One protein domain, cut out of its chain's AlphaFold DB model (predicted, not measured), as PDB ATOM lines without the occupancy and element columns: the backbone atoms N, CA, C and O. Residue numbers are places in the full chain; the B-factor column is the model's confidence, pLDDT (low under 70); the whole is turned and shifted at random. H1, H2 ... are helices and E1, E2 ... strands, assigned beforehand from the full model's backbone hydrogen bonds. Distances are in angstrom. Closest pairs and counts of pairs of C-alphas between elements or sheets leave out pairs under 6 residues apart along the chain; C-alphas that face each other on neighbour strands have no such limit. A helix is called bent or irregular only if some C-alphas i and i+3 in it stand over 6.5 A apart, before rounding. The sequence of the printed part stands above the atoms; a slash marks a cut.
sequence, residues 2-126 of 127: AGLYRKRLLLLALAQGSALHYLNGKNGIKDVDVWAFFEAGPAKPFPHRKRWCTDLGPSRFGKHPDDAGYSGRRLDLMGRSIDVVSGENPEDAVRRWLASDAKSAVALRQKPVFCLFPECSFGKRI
ATOM      1  N   ALA A   2      52.101   0.086 141.319       47.88
ATOM      2  CA  ALA A   2      50.951  -0.826 141.485       47.88
ATOM      3  C   ALA A   2      49.727  -0.212 142.213       47.88
ATOM      4  O   ALA A   2      48.589  -0.547 141.895       47.88
ATOM      5  N   GLY A   3      49.939   0.731 143.142       52.19
ATOM      6  CA  GLY A   3      48.859   1.328 143.944       52.19
ATOM      7  C   GLY A   3      47.873   2.225 143.180       52.19
ATOM      8  O   GLY A   3      46.722   2.333 143.591       52.19
ATOM      9  N   LEU A   4      48.282   2.826 142.053       53.28
ATOM     10  CA  LEU A   4      47.418   3.715 141.258       53.28
ATOM     11  C   LEU A   4      46.327   2.960 140.487       53.28
ATOM     12  O   LEU A   4      45.234   3.486 140.308       53.28
ATOM     13  N   TYR A   5      46.602   1.728 140.053       59.66
ATOM     14  CA  TYR A   5      45.655   0.935 139.261       59.66
ATOM     15  C   TYR A   5      44.709   0.095 140.121       59.66
ATOM     16  O   TYR A   5      43.620  -0.234 139.666       59.66
ATOM     17  N   ARG A   6      45.076  -0.201 141.378       66.94
ATOM     18  CA  ARG A   6      44.221  -0.967 142.302       66.94
ATOM     19  C   ARG A   6      42.873  -0.283 142.542       66.94
ATOM     20  O   ARG A   6      41.864  -0.966 142.613       66.94
ATOM     21  N   LYS A   7      42.854   1.053 142.614       76.62
ATOM     22  CA  LYS A   7      41.622   1.843 142.787       76.62
ATOM     23  C   LYS A   7      40.746   1.913 141.533       76.62
ATOM     24  O   LYS A   7      39.603   2.323 141.639       76.62
ATOM     25  N   ARG A   8      41.288   1.541 140.370       85.44
ATOM     26  CA  ARG A   8      40.574   1.557 139.087       85.44
ATOM     27  C   ARG A   8      40.110   0.179 138.650       85.44
ATOM     28  O   ARG A   8      39.521   0.081 137.586       85.44
ATOM     29  N   LEU A   9      40.427  -0.881 139.396       90.62
ATOM     30  CA  LEU A   9      39.967  -2.223 139.061       90.62
ATOM     31  C   LEU A   9      38.448  -2.279 139.241       90.62
ATOM     32  O   LEU A   9      37.954  -2.192 140.361       90.62
ATOM     33  N   LEU A  10      37.740  -2.434 138.129       92.50
ATOM     34  CA  LEU A  10      36.287  -2.530 138.081       92.50
ATOM     35  C   LEU A  10      35.842  -3.968 138.323       92.50
ATOM     36  O   LEU A  10      34.974  -4.228 139.151       92.50
ATOM     37  N   LEU A  11      36.436  -4.897 137.568       94.12
ATOM     38  CA  LEU A  11      35.952  -6.267 137.477       94.12
ATOM     39  C   LEU A  11      37.079  -7.218 137.060       94.12
ATOM     40  O   LEU A  11      37.873  -6.894 136.172       94.12
ATOM     41  N   LEU A  12      37.132  -8.403 137.670       96.06
ATOM     42  CA  LEU A  12      37.890  -9.545 137.150       96.06
ATOM     43  C   LEU A  12      36.912 -10.545 136.550       96.06
ATOM     44  O   LEU A  12      35.895 -10.842 137.172       96.06
ATOM     45  N   ALA A  13      37.217 -11.081 135.373       96.31
ATOM     46  CA  ALA A  13      36.359 -12.039 134.692       96.31
ATOM     47  C   ALA A  13      37.124 -13.282 134.240       96.31
ATOM     48  O   ALA A  13      38.176 -13.166 133.617       96.31
ATOM     49  N   LEU A  14      36.565 -14.461 134.493       95.75
ATOM     50  CA  LEU A  14      36.966 -15.716 133.873       95.75
ATOM     51  C   LEU A  14      36.421 -15.756 132.449       95.75
ATOM     52  O   LEU A  14      35.232 -15.500 132.235       95.75
ATOM     53  N   ALA A  15      37.262 -16.104 131.482       93.62
ATOM     54  CA  ALA A  15      36.879 -16.088 130.079       93.62
ATOM     55  C   ALA A  15      37.360 -17.317 129.297       93.62
ATOM     56  O   ALA A  15      38.013 -18.221 129.821       93.62
ATOM     57  N   GLN A  16      37.017 -17.341 128.008       89.38
ATOM     58  CA  GLN A  16      37.579 -18.260 127.018       89.38
ATOM     59  C   GLN A  16      37.458 -19.744 127.419       89.38
ATOM     60  O   GLN A  16      36.359 -20.206 127.733       89.38
ATOM     61  N   GLY A  17      38.540 -20.525 127.307       87.19
ATOM     62  CA  GLY A  17      38.510 -21.971 127.535       87.19
ATOM     63  C   GLY A  17      38.173 -22.307 128.984       87.19
ATOM     64  O   GLY A  17      37.354 -23.190 129.242       87.19
ATOM     65  N   SER A  18      38.730 -21.535 129.916       89.25
ATOM     66  CA  SER A  18      38.504 -21.707 131.351       89.25
ATOM     67  C   SER A  18      37.058 -21.421 131.776       89.25
ATOM     68  O   SER A  18      36.485 -22.184 132.552       89.25
ATOM     69  N   ALA A  19      36.414 -20.401 131.200       90.88
ATOM     70  CA  ALA A  19      34.998 -20.123 131.439       90.88
ATOM     71  C   ALA A  19      34.073 -21.190 130.841       90.88
ATOM     72  O   ALA A  19      33.065 -21.552 131.447       90.88
ATOM     73  N   LEU A  20      34.416 -21.727 129.667       91.44
ATOM     74  CA  LEU A  20      33.650 -22.816 129.068       91.44
ATOM     75  C   LEU A  20      33.754 -24.100 129.906       91.44
ATOM     76  O   LEU A  20      32.742 -24.766 130.116       91.44
ATOM     77  N   HIS A  21      34.946 -24.406 130.432       90.81
ATOM     78  CA  HIS A  21      35.130 -25.494 131.393       90.81
ATOM     79  C   HIS A  21      34.334 -25.253 132.681       90.81
ATOM     80  O   HIS A  21      33.672 -26.171 133.151       90.81
ATOM     81  N   TYR A  22      34.334 -24.032 133.224       90.38
ATOM     82  CA  TYR A  22      33.526 -23.702 134.403       90.38
ATOM     83  C   TYR A  22      32.026 -23.944 134.175       90.38
ATOM     84  O   TYR A  22      31.341 -24.431 135.068       90.38
ATOM     85  N   LEU A  23      31.520 -23.660 132.970       91.75
ATOM     86  CA  LEU A  23      30.111 -23.865 132.632       91.75
ATOM     87  C   LEU A  23      29.722 -25.346 132.491       91.75
ATOM     88  O   LEU A  23      28.627 -25.716 132.903       91.75
ATOM     89  N   ASN A  24      30.544 -26.176 131.838       90.12
ATOM     90  CA  ASN A  24      30.111 -27.524 131.431       90.12
ATOM     91  C   ASN A  24      31.086 -28.670 131.736       90.12
ATOM     92  O   ASN A  24      30.730 -29.824 131.515       90.12
ATOM     93  N   GLY A  25      32.305 -28.380 132.190       86.44
ATOM     94  CA  GLY A  25      33.325 -29.371 132.543       86.44
ATOM     95  C   GLY A  25      33.854 -30.233 131.390       86.44
ATOM     96  O   GLY A  25      34.669 -31.118 131.635       86.44
ATOM     97  N   LYS A  26      33.421 -30.013 130.140       85.00
ATOM     98  CA  LYS A  26      33.678 -30.946 129.024       85.00
ATOM     99  C   LYS A  26      35.092 -30.862 128.455       85.00
ATOM    100  O   LYS A  26      35.623 -31.864 127.992       85.00
ATOM    101  N   ASN A  27      35.692 -29.675 128.465       79.75
ATOM    102  CA  ASN A  27      37.029 -29.446 127.912       79.75
ATOM    103  C   ASN A  27      38.057 -29.397 129.039       79.75
ATOM    104  O   ASN A  27      37.746 -28.858 130.089       79.75
ATOM    105  N   GLY A  28      39.285 -29.878 128.843       81.56
ATOM    106  CA  GLY A  28      40.359 -29.646 129.818       81.56
ATOM    107  C   GLY A  28      40.723 -28.159 129.952       81.56
ATOM    108  O   GLY A  28      40.498 -27.370 129.032       81.56
ATOM    109  N   ILE A  29      41.321 -27.775 131.084       83.56
ATOM    110  CA  ILE A  29      41.908 -26.438 131.266       83.56
ATOM    111  C   ILE A  29      43.377 -26.502 130.836       83.56
ATOM    112  O   ILE A  29      44.193 -27.129 131.513       83.56
ATOM    113  N   LYS A  30      43.721 -25.845 129.724       85.50
ATOM    114  CA  LYS A  30      45.121 -25.669 129.312       85.50
ATOM    115  C   LYS A  30      45.785 -24.572 130.142       85.50
ATOM    116  O   LYS A  30      46.823 -24.811 130.751       85.50
ATOM    117  N   ASP A  31      45.113 -23.434 130.199       87.81
ATOM    118  CA  ASP A  31      45.428 -22.183 130.873       87.81
ATOM    119  C   ASP A  31      44.138 -21.585 131.461       87.81
ATOM    120  O   ASP A  31      43.021 -21.883 131.025       87.81
ATOM    121  N   VAL A  32      44.284 -20.779 132.512       91.44
ATOM    122  CA  VAL A  32      43.182 -20.020 133.108       91.44
ATOM    123  C   VAL A  32      43.196 -18.621 132.504       91.44
ATOM    124  O   VAL A  32      44.104 -17.844 132.776       91.44
ATOM    125  N   ASP A  33      42.197 -18.292 131.692       92.69
ATOM    126  CA  ASP A  33      42.078 -16.977 131.062       92.69
ATOM    127  C   ASP A  33      41.310 -16.016 131.977       92.69
ATOM    128  O   ASP A  33      40.104 -16.179 132.195       92.69
ATOM    129  N   VAL A  34      41.980 -14.970 132.466       95.19
ATOM    130  CA  VAL A  34      41.359 -13.923 133.286       95.19
ATOM    131  C   VAL A  34      41.474 -12.565 132.613       95.19
ATOM    132  O   VAL A  34      42.532 -12.166 132.138       95.19
ATOM    133  N   TRP A  35      40.381 -11.811 132.604       95.12
ATOM    134  CA  TRP A  35      40.336 -10.425 132.161       95.12
ATOM    135  C   TRP A  35      40.191  -9.488 133.353       95.12
ATOM    136  O   TRP A  35      39.275  -9.639 134.151       95.12
ATOM    137  N   ALA A  36      41.082  -8.507 133.460       94.38
ATOM    138  CA  ALA A  36      41.002  -7.413 134.414       94.38
ATOM    139  C   ALA A  36      40.551  -6.134 133.710       94.38
ATOM    140  O   ALA A  36      41.260  -5.598 132.852       94.38
ATOM    141  N   PHE A  37      39.377  -5.641 134.094       93.31
ATOM    142  CA  PHE A  37      38.800  -4.407 133.584       93.31
ATOM    143  C   PHE A  37      39.130  -3.249 134.511       93.31
ATOM    144  O   PHE A  37      38.894  -3.318 135.715       93.31
ATOM    145  N   PHE A  38      39.672  -2.182 133.937       91.38
ATOM    146  CA  PHE A  38      40.036  -0.970 134.649       91.38
ATOM    147  C   PHE A  38      39.248   0.223 134.120       91.38
ATOM    148  O   PHE A  38      39.019   0.327 132.916       91.38
ATOM    149  N   GLU A  39      38.904   1.154 134.998       89.62
ATOM    150  CA  GLU A  39      38.340   2.444 134.609       89.62
ATOM    151  C   GLU A  39      39.364   3.266 133.802       89.62
ATOM    152  O   GLU A  39      40.533   3.410 134.192       89.62
ATOM    153  N   ALA A  40      38.935   3.792 132.653       86.12
ATOM    154  CA  ALA A  40      39.695   4.736 131.843       86.12
ATOM    155  C   ALA A  40      39.656   6.149 132.461       86.12
ATOM    156  O   ALA A  40      38.663   6.553 133.052       86.12
ATOM    157  N   GLY A  41      40.742   6.923 132.350       73.25
ATOM    158  CA  GLY A  41      40.787   8.277 132.913       73.25
ATOM    159  C   GLY A  41      42.130   9.009 132.744       73.25
ATOM    160  O   GLY A  41      43.131   8.386 132.371       73.25
ATOM    161  N   PRO A  42      42.174  10.327 133.038       62.06
ATOM    162  CA  PRO A  42      43.239  11.239 132.593       62.06
ATOM    163  C   PRO A  42      44.573  11.123 133.351       62.06
ATOM    164  O   PRO A  42      45.624  11.428 132.791       62.06
ATOM    165  N   ALA A  43      44.595  10.642 134.599       57.12
ATOM    166  CA  ALA A  43      45.862  10.400 135.294       57.12
ATOM    167  C   ALA A  43      46.508   9.120 134.743       57.12
ATOM    168  O   ALA A  43      46.034   8.027 135.052       57.12
ATOM    169  N   LYS A  44      47.539   9.298 133.903       58.50
ATOM    170  CA  LYS A  44      48.294   8.289 133.135       58.50
ATOM    171  C   LYS A  44      47.407   7.134 132.637       58.50
ATOM    172  O   LYS A  44      47.200   6.177 133.394       58.50
ATOM    173  N   PRO A  45      46.926   7.186 131.381       57.97
ATOM    174  CA  PRO A  45      46.085   6.141 130.815       57.97
ATOM    175  C   PRO A  45      46.690   4.767 131.097       57.97
ATOM    176  O   PRO A  45      47.871   4.519 130.826       57.97
ATOM    177  N   PHE A  46      45.901   3.880 131.703       60.75
ATOM    178  CA  PHE A  46      46.273   2.475 131.714       60.75
ATOM    179  C   PHE A  46      46.372   2.026 130.246       60.75
ATOM    180  O   PHE A  46      45.579   2.495 129.424       60.75
ATOM    181  N   PRO A  47      47.347   1.178 129.870       66.00
ATOM    182  CA  PRO A  47      47.450   0.724 128.492       66.00
ATOM    183  C   PRO A  47      46.115   0.151 128.017       66.00
ATOM    184  O   PRO A  47      45.510  -0.656 128.720       66.00
ATOM    185  N   HIS A  48      45.696   0.500 126.796       69.62
ATOM    186  CA  HIS A  48      44.441   0.004 126.210       69.62
ATOM    187  C   HIS A  48      44.334  -1.535 126.248       69.62
ATOM    188  O   HIS A  48      43.249  -2.106 126.141       69.62
ATOM    189  N   ARG A  49      45.478  -2.220 126.334       76.38
ATOM    190  CA  ARG A  49      45.593  -3.652 126.557       76.38
ATOM    191  C   ARG A  49      46.934  -3.963 127.211       76.38
ATOM    192  O   ARG A  49      47.961  -3.441 126.776       76.38
ATOM    193  N   LYS A  50      46.946  -4.868 128.188       83.19
ATOM    194  CA  LYS A  50      48.175  -5.461 128.734       83.19
ATOM    195  C   LYS A  50      47.987  -6.960 128.942       83.19
ATOM    196  O   LYS A  50      46.879  -7.390 129.221       83.19
ATOM    197  N   ARG A  51      49.042  -7.750 128.762       88.19
ATOM    198  CA  ARG A  51      49.038  -9.198 129.006       88.19
ATOM    199  C   ARG A  51      50.069  -9.517 130.078       88.19
ATOM    200  O   ARG A  51      51.171  -8.971 130.031       88.19
ATOM    201  N   TRP A  52      49.713 -10.410 130.988       89.94
ATOM    202  CA  TRP A  52      50.613 -11.029 131.947       89.94
ATOM    203  C   TRP A  52      50.343 -12.527 131.985       89.94
ATOM    204  O   TRP A  52      49.190 -12.934 132.019       89.94
ATOM    205  N   CYS A  53      51.403 -13.322 132.003       90.00
ATOM    206  CA  CYS A  53      51.333 -14.762 132.219       90.00
ATOM    207  C   CYS A  53      51.984 -15.027 133.574       90.00
ATOM    208  O   CYS A  53      53.080 -14.523 133.834       90.00
ATOM    209  N   THR A  54      51.302 -15.745 134.456       90.56
ATOM    210  CA  THR A  54      51.817 -16.041 135.793       90.56
ATOM    211  C   THR A  54      51.438 -17.448 136.223       90.56
ATOM    212  O   THR A  54      50.511 -18.051 135.681       90.56
ATOM    213  N   ASP A  55      52.185 -17.982 137.178       90.69
ATOM    214  CA  ASP A  55      51.905 -19.278 137.769       90.69
ATOM    215  C   ASP A  55      50.821 -19.122 138.840       90.69
ATOM    216  O   ASP A  55      50.988 -18.344 139.780       90.69
ATOM    217  N   LEU A  56      49.710 -19.855 138.702       88.81
ATOM    218  CA  LEU A  56      48.660 -19.890 139.726       88.81
ATOM    219  C   LEU A  56      49.160 -20.528 141.033       88.81
ATOM    220  O   LEU A  56      48.550 -20.344 142.085       88.81
ATOM    221  N   GLY A  57      50.260 -21.278 140.963       90.44
ATOM    222  CA  GLY A  57      50.777 -22.054 142.073       90.44
ATOM    223  C   GLY A  57      50.014 -23.365 142.285       90.44
ATOM    224  O   GLY A  57      49.055 -23.675 141.559       90.44
ATOM    225  N   PRO A  58      50.429 -24.169 143.282       90.25
ATOM    226  CA  PRO A  58      49.819 -25.460 143.563       90.25
ATOM    227  C   PRO A  58      48.307 -25.330 143.779       90.25
ATOM    228  O   PRO A  58      47.838 -24.602 144.651       90.25
ATOM    229  N   SER A  59      47.527 -26.038 142.967       88.38
ATOM    230  CA  SER A  59      46.066 -26.024 143.031       88.38
ATOM    231  C   SER A  59      45.491 -27.340 142.514       88.38
ATOM    232  O   SER A  59      46.186 -28.127 141.869       88.38
ATOM    233  N   ARG A  60      44.185 -27.554 142.720       87.94
ATOM    234  CA  ARG A  60      43.460 -28.724 142.191       87.94
ATOM    235  C   ARG A  60      43.542 -28.877 140.665       87.94
ATOM    236  O   ARG A  60      43.250 -29.946 140.147       87.94
ATOM    237  N   PHE A  61      43.904 -27.813 139.946       85.31
ATOM    238  CA  PHE A  61      44.024 -27.818 138.487       85.31
ATOM    239  C   PHE A  61      45.362 -28.387 137.998       85.31
ATOM    240  O   PHE A  61      45.560 -28.537 136.787       85.31
ATOM    241  N   GLY A  62      46.276 -28.705 138.923       87.62
ATOM    242  CA  GLY A  62      47.602 -29.223 138.619       87.62
ATOM    243  C   GLY A  62      48.390 -28.284 137.710       87.62
ATOM    244  O   GLY A  62      48.135 -27.084 137.659       87.62
ATOM    245  N   LYS A  63      49.324 -28.855 136.956       90.31
ATOM    246  CA  LYS A  63      50.224 -28.153 136.042       90.31
ATOM    247  C   LYS A  63      50.063 -28.694 134.619       90.31
ATOM    248  O   LYS A  63      49.754 -29.871 134.440       90.31
ATOM    249  N   HIS A  64      50.281 -27.854 133.606       86.25
ATOM    250  CA  HIS A  64      50.408 -28.336 132.229       86.25
ATOM    251  C   HIS A  64      51.816 -28.924 131.996       86.25
ATOM    252  O   HIS A  64      52.787 -28.267 132.376       86.25
ATOM    253  N   PRO A  65      51.969 -30.103 131.358       86.50
ATOM    254  CA  PRO A  65      53.284 -30.710 131.105       86.50
ATOM    255  C   PRO A  65      54.277 -29.762 130.419       86.50
ATOM    256  O   PRO A  65      55.433 -29.681 130.822       86.50
ATOM    257  N   ASP A  66      53.785 -28.985 129.451       87.38
ATOM    258  CA  ASP A  66      54.599 -28.040 128.676       87.38
ATOM    259  C   ASP A  66      54.967 -26.737 129.422       87.38
ATOM    260  O   ASP A  66      55.825 -25.991 128.951       87.38
ATOM    261  N   ASP A  67      54.356 -26.432 130.575       87.75
ATOM    262  CA  ASP A  67      54.644 -25.201 131.333       87.75
ATOM    263  C   ASP A  67      55.879 -25.397 132.241       87.75
ATOM    264  O   ASP A  67      55.801 -25.518 133.470       87.75
ATOM    265  N   ALA A  68      57.067 -25.473 131.635       85.38
ATOM    266  CA  ALA A  68      58.331 -25.596 132.363       85.38
ATOM    267  C   ALA A  68      58.527 -24.439 133.369       85.38
ATOM    268  O   ALA A  68      58.252 -23.280 133.073       85.38
ATOM    269  N   GLY A  69      58.990 -24.755 134.584       86.88
ATOM    270  CA  GLY A  69      59.200 -23.767 135.655       86.88
ATOM    271  C   GLY A  69      57.952 -23.355 136.447       86.88
ATOM    272  O   GLY A  69      58.093 -22.702 137.474       86.88
ATOM    273  N   TYR A  70      56.750 -23.768 136.032       90.19
ATOM    274  CA  TYR A  70      55.526 -23.530 136.800       90.19
ATOM    275  C   TYR A  70      55.341 -24.638 137.842       90.19
ATOM    276  O   TYR A  70      55.703 -25.795 137.601       90.19
ATOM    277  N   SER A  71      54.779 -24.283 138.992       90.94
ATOM    278  CA  SER A  71      54.334 -25.178 140.065       90.94
ATOM    279  C   SER A  71      52.835 -25.495 139.973       90.94
ATOM    280  O   SER A  71      52.387 -26.515 140.499       90.94
ATOM    281  N   GLY A  72      52.071 -24.668 139.257       92.19
ATOM    282  CA  GLY A  72      50.646 -24.820 139.003       92.19
ATOM    283  C   GLY A  72      50.249 -24.621 137.544       92.19
ATOM    284  O   GLY A  72      51.050 -24.745 136.615       92.19
ATOM    285  N   ARG A  73      48.958 -24.346 137.341       93.00
ATOM    286  CA  ARG A  73      48.372 -24.077 136.026       93.00
ATOM    287  C   ARG A  73      48.718 -22.650 135.615       93.00
ATOM    288  O   ARG A  73      48.613 -21.739 136.436       93.00
ATOM    289  N   ARG A  74      49.075 -22.435 134.347       93.50
ATOM    290  CA  ARG A  74      49.282 -21.080 133.828       93.50
ATOM    291  C   ARG A  74      48.004 -20.246 133.936       93.50
ATOM    292  O   ARG A  74      46.925 -20.695 133.547       93.50
ATOM    293  N   LEU A  75      48.154 -19.030 134.449       92.25
ATOM    294  CA  LEU A  75      47.140 -17.986 134.499       92.25
ATOM    295  C   LEU A  75      47.511 -16.895 133.489       92.25
ATOM    296  O   LEU A  75      48.522 -16.207 133.649       92.25
ATOM    297  N   ASP A  76      46.667 -16.722 132.479       93.25
ATOM    298  CA  ASP A  76      46.803 -15.694 131.455       93.25
ATOM    299  C   ASP A  76      45.884 -14.515 131.792       93.25
ATOM    300  O   ASP A  76      44.668 -14.553 131.611       93.25
ATOM    301  N   LEU A  77      46.483 -13.441 132.313       92.69
ATOM    302  CA  LEU A  77      45.802 -12.221 132.727       92.69
ATOM    303  C   LEU A  77      45.863 -11.157 131.625       92.69
ATOM    304  O   LEU A  77      46.930 -10.664 131.249       92.69
ATOM    305  N   MET A  78      44.699 -10.731 131.153       92.56
ATOM    306  CA  MET A  78      44.526  -9.666 130.172       92.56
ATOM    307  C   MET A  78      43.941  -8.421 130.839       92.56
ATOM    308  O   MET A  78      42.820  -8.433 131.320       92.56
ATOM    309  N   GLY A  79      44.682  -7.319 130.853       91.88
ATOM    310  CA  GLY A  79      44.200  -6.016 131.304       91.88
ATOM    311  C   GLY A  79      43.553  -5.224 130.172       91.88
ATOM    312  O   GLY A  79      44.124  -5.138 129.080       91.88
ATOM    313  N   ARG A  80      42.411  -4.592 130.445       91.50
ATOM    314  CA  ARG A  80      41.695  -3.705 129.523       91.50
ATOM    315  C   ARG A  80      41.179  -2.477 130.267       91.50
ATOM    316  O   ARG A  80      40.503  -2.622 131.275       91.50
ATOM    317  N   SER A  81      41.467  -1.281 129.758       91.12
ATOM    318  CA  SER A  81      40.790  -0.060 130.207       91.12
ATOM    319  C   SER A  81      39.488   0.147 129.433       91.12
ATOM    320  O   SER A  81      39.483  -0.015 128.207       91.12
ATOM    321  N   ILE A  82      38.421   0.519 130.131       91.81
ATOM    322  CA  ILE A  82      37.105   0.827 129.560       91.81
ATOM    323  C   ILE A  82      36.568   2.121 130.167       91.81
ATOM    324  O   ILE A  82      36.851   2.429 131.324       91.81
ATOM    325  N   ASP A  83      35.797   2.872 129.390       90.50
ATOM    326  CA  ASP A  83      35.083   4.036 129.911       90.50
ATOM    327  C   ASP A  83      33.969   3.579 130.853       90.50
ATOM    328  O   ASP A  83      33.329   2.561 130.586       90.50
ATOM    329  N   VAL A  84      33.716   4.345 131.912       89.69
ATOM    330  CA  VAL A  84      32.612   4.130 132.859       89.69
ATOM    331  C   VAL A  84      31.732   5.370 132.839       89.69
ATOM    332  O   VAL A  84      32.227   6.491 132.957       89.69
ATOM    333  N   VAL A  85      30.431   5.181 132.640       88.25
ATOM    334  CA  VAL A  85      29.458   6.274 132.695       88.25
ATOM    335  C   VAL A  85      29.185   6.614 134.164       88.25
ATOM    336  O   VAL A  85      29.172   5.737 135.021       88.25
ATOM    337  N   SER A  86      28.976   7.892 134.485       85.06
ATOM    338  CA  SER A  86      28.704   8.318 135.866       85.06
ATOM    339  C   SER A  86      27.525   7.543 136.474       85.06
ATOM    340  O   SER A  86      26.443   7.508 135.890       85.06
ATOM    341  N   GLY A  87      27.741   6.920 137.637       83.75
ATOM    342  CA  GLY A  87      26.739   6.100 138.332       83.75
ATOM    343  C   GLY A  87      26.529   4.690 137.758       83.75
ATOM    344  O   GLY A  87      25.746   3.926 138.316       83.75
ATOM    345  N   GLU A  88      27.226   4.323 136.679       90.06
ATOM    346  CA  GLU A  88      27.207   2.975 136.104       90.06
ATOM    347  C   GLU A  88      27.950   2.004 137.026       90.06
ATOM    348  O   GLU A  88      29.052   2.286 137.509       90.06
ATOM    349  N   ASN A  89      27.356   0.839 137.283       90.75
ATOM    350  CA  ASN A  89      28.052  -0.195 138.035       90.75
ATOM    351  C   ASN A  89      29.113  -0.895 137.148       90.75
ATOM    352  O   ASN A  89      29.016  -0.889 135.918       90.75
ATOM    353  N   PRO A  90      30.126  -1.540 137.753       90.88
ATOM    354  CA  PRO A  90      31.188  -2.213 137.006       90.88
ATOM    355  C   PRO A  90      30.716  -3.275 136.004       90.88
ATOM    356  O   PRO A  90      31.321  -3.423 134.942       90.88
ATOM    357  N   GLU A  91      29.659  -4.029 136.324       93.62
ATOM    358  CA  GLU A  91      29.139  -5.073 135.434       93.62
ATOM    359  C   GLU A  91      28.551  -4.469 134.160       93.62
ATOM    360  O   GLU A  91      28.822  -4.964 133.068       93.62
ATOM    361  N   ASP A  92      27.787  -3.386 134.290       94.44
ATOM    362  CA  ASP A  92      27.127  -2.716 133.174       94.44
ATOM    363  C   ASP A  92      28.140  -2.023 132.261       94.44
ATOM    364  O   ASP A  92      28.052  -2.166 131.038       94.44
ATOM    365  N   ALA A  93      29.191  -1.421 132.829       94.06
ATOM    366  CA  ALA A  93      30.308  -0.891 132.049       94.06
ATOM    367  C   ALA A  93      30.988  -1.990 131.211       94.06
ATOM    368  O   ALA A  93      31.275  -1.802 130.022       94.06
ATOM    369  N   VAL A  94      31.208  -3.173 131.800       94.69
ATOM    370  CA  VAL A  94      31.780  -4.327 131.089       94.69
ATOM    371  C   VAL A  94      30.811  -4.873 130.038       94.69
ATOM    372  O   VAL A  94      31.251  -5.143 128.923       94.69
ATOM    373  N   ARG A  95      29.508  -4.990 130.332       95.31
ATOM    374  CA  ARG A  95      28.474  -5.403 129.361       95.31
ATOM    375  C   ARG A  95      28.433  -4.466 128.158       95.31
ATOM    376  O   ARG A  95      28.457  -4.926 127.016       95.31
ATOM    377  N   ARG A  96      28.446  -3.156 128.402       95.06
ATOM    378  CA  ARG A  96      28.486  -2.130 127.354       95.06
ATOM    379  C   ARG A  96      29.760  -2.232 126.525       95.06
ATOM    380  O   ARG A  96      29.700  -2.198 125.297       95.06
ATOM    381  N   TRP A  97      30.912  -2.427 127.166       94.62
ATOM    382  CA  TRP A  97      32.157  -2.654 126.437       94.62
ATOM    383  C   TRP A  97      32.124  -3.952 125.611       94.62
ATOM    384  O   TRP A  97      32.557  -3.947 124.459       94.62
ATOM    385  N   LEU A  98      31.570  -5.043 126.143       94.94
ATOM    386  CA  LEU A  98      31.392  -6.313 125.427       94.94
ATOM    387  C   LEU A  98      30.464  -6.175 124.209       94.94
ATOM    388  O   LEU A  98      30.655  -6.858 123.200       94.94
ATOM    389  N   ALA A  99      29.480  -5.279 124.275       95.12
ATOM    390  CA  ALA A  99      28.593  -4.971 123.158       95.12
ATOM    391  C   ALA A  99      29.287  -4.191 122.022       95.12
ATOM    392  O   ALA A  99      28.816  -4.241 120.886       95.12
ATOM    393  N   SER A 100      30.429  -3.541 122.283       94.44
ATOM    394  CA  SER A 100      31.178  -2.786 121.267       94.44
ATOM    395  C   SER A 100      31.756  -3.661 120.142       94.44
ATOM    396  O   SER A 100      31.785  -4.894 120.201       94.44
ATOM    397  N   ASP A 101      32.256  -3.003 119.103       93.88
ATOM    398  CA  ASP A 101      32.952  -3.575 117.948       93.88
ATOM    399  C   ASP A 101      34.460  -3.782 118.185       93.88
ATOM    400  O   ASP A 101      35.187  -4.253 117.302       93.88
ATOM    401  N   ALA A 102      34.957  -3.495 119.394       90.88
ATOM    402  CA  ALA A 102      36.344  -3.750 119.743       90.88
ATOM    403  C   ALA A 102      36.678  -5.232 119.505       90.88
ATOM    404  O   ALA A 102      36.060  -6.121 120.084       90.88
ATOM    405  N   LYS A 103      37.717  -5.523 118.710       91.25
ATOM    406  CA  LYS A 103      38.096  -6.906 118.335       91.25
ATOM    407  C   LYS A 103      38.182  -7.871 119.527       91.25
ATOM    408  O   LYS A 103      37.819  -9.036 119.420       91.25
ATOM    409  N   SER A 104      38.666  -7.375 120.667       89.88
ATOM    410  CA  SER A 104      38.731  -8.146 121.913       89.88
ATOM    411  C   SER A 104      37.358  -8.406 122.528       89.88
ATOM    412  O   SER A 104      37.121  -9.530 122.944       89.88
ATOM    413  N   ALA A 105      36.453  -7.425 122.534       93.06
ATOM    414  CA  ALA A 105      35.069  -7.598 122.975       93.06
ATOM    415  C   ALA A 105      34.329  -8.623 122.104       93.06
ATOM    416  O   ALA A 105      33.712  -9.548 122.630       93.06
ATOM    417  N   VAL A 106      34.481  -8.525 120.778       93.94
ATOM    418  CA  VAL A 106      33.904  -9.478 119.816       93.94
ATOM    419  C   VAL A 106      34.407 -10.900 120.070       93.94
ATOM    420  O   VAL A 106      33.608 -11.828 120.106       93.94
ATOM    421  N   ALA A 107      35.711 -11.084 120.286       91.88
ATOM    422  CA  ALA A 107      36.275 -12.399 120.593       91.88
ATOM    423  C   ALA A 107      35.852 -12.918 121.979       91.88
ATOM    424  O   ALA A 107      35.668 -14.121 122.165       91.88
ATOM    425  N   LEU A 108      35.713 -12.025 122.964       92.56
ATOM    426  CA  LEU A 108      35.377 -12.402 124.335       92.56
ATOM    427  C   LEU A 108      33.919 -12.842 124.454       92.56
ATOM    428  O   LEU A 108      33.648 -13.862 125.079       92.56
ATOM    429  N   ARG A 109      32.995 -12.135 123.790       93.19
ATOM    430  CA  ARG A 109      31.553 -12.415 123.872       93.19
ATOM    431  C   ARG A 109      31.104 -13.693 123.158       93.19
ATOM    432  O   ARG A 109      29.970 -14.113 123.344       93.19
ATOM    433  N   GLN A 110      31.971 -14.318 122.356       93.12
ATOM    434  CA  GLN A 110      31.688 -15.599 121.688       93.12
ATOM    435  C   GLN A 110      31.612 -16.787 122.656       93.12
ATOM    436  O   GLN A 110      31.091 -17.841 122.300       93.12
ATOM    437  N   LYS A 111      32.156 -16.645 123.868       91.88
ATOM    438  CA  LYS A 111      32.136 -17.669 124.915       91.88
ATOM    439  C   LYS A 111      31.604 -17.064 126.210       91.88
ATOM    440  O   LYS A 111      31.635 -15.845 126.346       91.88
ATOM    441  N   PRO A 112      31.133 -17.881 127.164       93.50
ATOM    442  CA  PRO A 112      30.732 -17.378 128.469       93.50
ATOM    443  C   PRO A 112      31.856 -16.591 129.148       93.50
ATOM    444  O   PRO A 112      33.031 -16.948 129.050       93.50
ATOM    445  N   VAL A 113      31.468 -15.541 129.860       95.69
ATOM    446  CA  VAL A 113      32.328 -14.705 130.691       95.69
ATOM    447  C   VAL A 113      31.698 -14.643 132.075       95.69
ATOM    448  O   VAL A 113      30.544 -14.235 132.217       95.69
ATOM    449  N   PHE A 114      32.447 -15.057 133.094       96.19
ATOM    450  CA  PHE A 114      31.972 -15.097 134.476       96.19
ATOM    451  C   PHE A 114      32.747 -14.124 135.345       96.19
ATOM    452  O   PHE A 114      33.962 -14.027 135.238       96.19
ATOM    453  N   CYS A 115      32.059 -13.431 136.238       96.19
ATOM    454  CA  CYS A 115      32.689 -12.542 137.196       96.19
ATOM    455  C   CYS A 115      33.472 -13.334 138.258       96.19
ATOM    456  O   CYS A 115      32.968 -14.304 138.819       96.19
ATOM    457  N   LEU A 116      34.688 -12.889 138.562       95.38
ATOM    458  CA  LEU A 116      35.532 -13.366 139.663       95.38
ATOM    459  C   LEU A 116      35.689 -12.313 140.771       95.38
ATOM    460  O   LEU A 116      36.004 -12.650 141.905       95.38
ATOM    461  N   PHE A 117      35.512 -11.035 140.446       94.12
ATOM    462  CA  PHE A 117      35.553  -9.917 141.386       94.12
ATOM    463  C   PHE A 117      34.738  -8.767 140.785       94.12
ATOM    464  O   PHE A 117      34.929  -8.517 139.596       94.12
ATOM    465  N   PRO A 118      33.901  -8.040 141.548       92.50
ATOM    466  CA  PRO A 118      33.752  -8.085 143.008       92.50
ATOM    467  C   PRO A 118      33.042  -9.345 143.528       92.50
ATOM    468  O   PRO A 118      32.317 -10.012 142.794       92.50
ATOM    469  N   GLU A 119      33.248  -9.669 144.810       91.50
ATOM    470  CA  GLU A 119      32.719 -10.888 145.453       91.50
ATOM    471  C   GLU A 119      31.188 -10.977 145.409       91.50
ATOM    472  O   GLU A 119      30.641 -12.047 145.162       91.50
ATOM    473  N   CYS A 120      30.489  -9.844 145.546       92.31
ATOM    474  CA  CYS A 120      29.024  -9.765 145.443       92.31
ATOM    475  C   CYS A 120      28.474 -10.185 144.068       92.31
ATOM    476  O   CYS A 120      27.269 -10.407 143.902       92.31
ATOM    477  N   SER A 121      29.357 -10.295 143.078       92.12
ATOM    478  CA  SER A 121      29.027 -10.679 141.716       92.12
ATOM    479  C   SER A 121      29.737 -11.948 141.276       92.12
ATOM    480  O   SER A 121      29.554 -12.357 140.136       92.12
ATOM    481  N   PHE A 122      30.495 -12.598 142.163       94.62
ATOM    482  CA  PHE A 122      31.231 -13.816 141.856       94.62
ATOM    483  C   PHE A 122      30.330 -14.887 141.225       94.62
ATOM    484  O   PHE A 122      29.213 -15.139 141.675       94.62
ATOM    485  N   GLY A 123      30.810 -15.514 140.154       93.19
ATOM    486  CA  GLY A 123      30.096 -16.564 139.434       93.19
ATOM    487  C   GLY A 123      28.937 -16.072 138.561       93.19
ATOM    488  O   GLY A 123      28.391 -16.873 137.801       93.19
ATOM    489  N   LYS A 124      28.572 -14.782 138.595       94.81
ATOM    490  CA  LYS A 124      27.573 -14.229 137.672       94.81
ATOM    491  C   LYS A 124      28.115 -14.221 136.249       94.81
ATOM    492  O   LYS A 124      29.259 -13.835 136.007       94.81
ATOM    493  N   ARG A 125      27.270 -14.607 135.299       94.50
ATOM    494  CA  ARG A 125      27.565 -14.513 133.870       94.50
ATOM    495  C   ARG A 125      27.318 -13.082 133.377       94.50
ATOM    496  O   ARG A 125      26.285 -12.498 133.694       94.50
ATOM    497  N   ILE A 126      28.269 -12.515 132.633       91.56
ATOM    498  CA  ILE A 126      28.252 -11.098 132.217       91.56
ATOM    499  C   ILE A 126      27.903 -10.937 130.719       91.56
ATOM    500  O   ILE A 126      27.719  -9.816 130.257       91.56
TER     501      ILE A 126
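Overview. This is residues 2 to 126 of the 127 residues of an uncharacterized protein of Sinorhizobium fredii (strain USDA 257) (UniProt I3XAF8). A strongly twisted sheet of five strands makes a wall, with H3 crossing over E2 on one face and H4 making a corner with H3, while H2 sits beside the strands. Beyond one end of the E3 and E4 hairpin, the long link of residues 56 to 73 folds back, and the short H1 begins the printed part. The printed part has 125 residues, with four named helices and five named strands in the order H1 E1 H2 E2 E3 E4 H3 H4 E5; the sheet, E3 E4 E2 E1 E5, is mixed, and the class is mixed, helices and strands. It is compact, with a radius of gyration of the C-alphas of 15.0 A and spans of 45 by 31 by 29 A.

Along the chain. Begin with the sheet: E4, residues 74 to 82, is its longest strand at 25.4 A, and E2, residues 32 to 39, runs 23.0 A. Look next for E3, residues 50 to 55, 16.9 A, E1, residues 9 to 15, 16.8 A, and E5, residues 114 to 117, 9.3 A, which ends at C-alpha 117 at (35.553, -9.917, 141.386). Find C-alpha 90 at (31.188, -2.213, 137.006); from there H3 runs 14.4 A to residue 99. H2 is residues 16 to 24, 12.7 A, and H4 is residues 103 to 108, 8.6 A. H1, residues 2 to 6, starts at (50.951, -0.826, 141.485) and spans 6.8 A; it is neither bent nor irregular, but only just: C-alphas 2 and 5 are 6.0 A apart.

Arrangement. Inside the sheet, E4 and E2 are parallel at 22 degrees, with N 34 and O 76 at 2.9 A. E3 and E4 form an antiparallel hairpin, N 52 to O 77 being 2.8 A. E2 and E1 are antiparallel, N 13 to O 35 being 2.8 A, as are E1 and edge strand E5, N 14 to O 114 being 2.7 A. H3 is on the sheet at a height of 7.7 A, two layers, a helix on a sheet; it is only just over E2, with 3 of its C-alphas falling there, and runs across the strands at 73 degrees to E2 on the local plane. Its closest C-alphas to E1 are Pro 90 and Leu 10, 5.2 A. E4, H3, H4 and E5 make a split strand-helix-strand unit, two strands running the same way with E2 and E1 between them, and its crossover is right-handed. H3 and H4 touch only at the corner, Leu 98 and Ala 105 having the closest C-alphas at 4.6 A, at a steep tilt of 64 degrees, opposite ways. H2 stands at the sheet's level, its Ser 18 and Val 32 of E2 having the closest C-alphas at 5.3 A. H1 is not on the sheet and is apart from H2, H3 and H4. In H2, H3 and H4 every O i to N i+4 pair is within hydrogen-bond range; in H1 0 of 1 is, and 0 of 2 O i to N i+3 pairs.

Size, cuts and confidence. The farthest C-alphas are those of Pro 65 and Ser 86, 46.4 A apart. The printed part has no cut, and E3 to E4 is the long link. Mean pLDDT of the printed part is 87.6; look at residues 2 to 6 and 42 to 48 for values under 70.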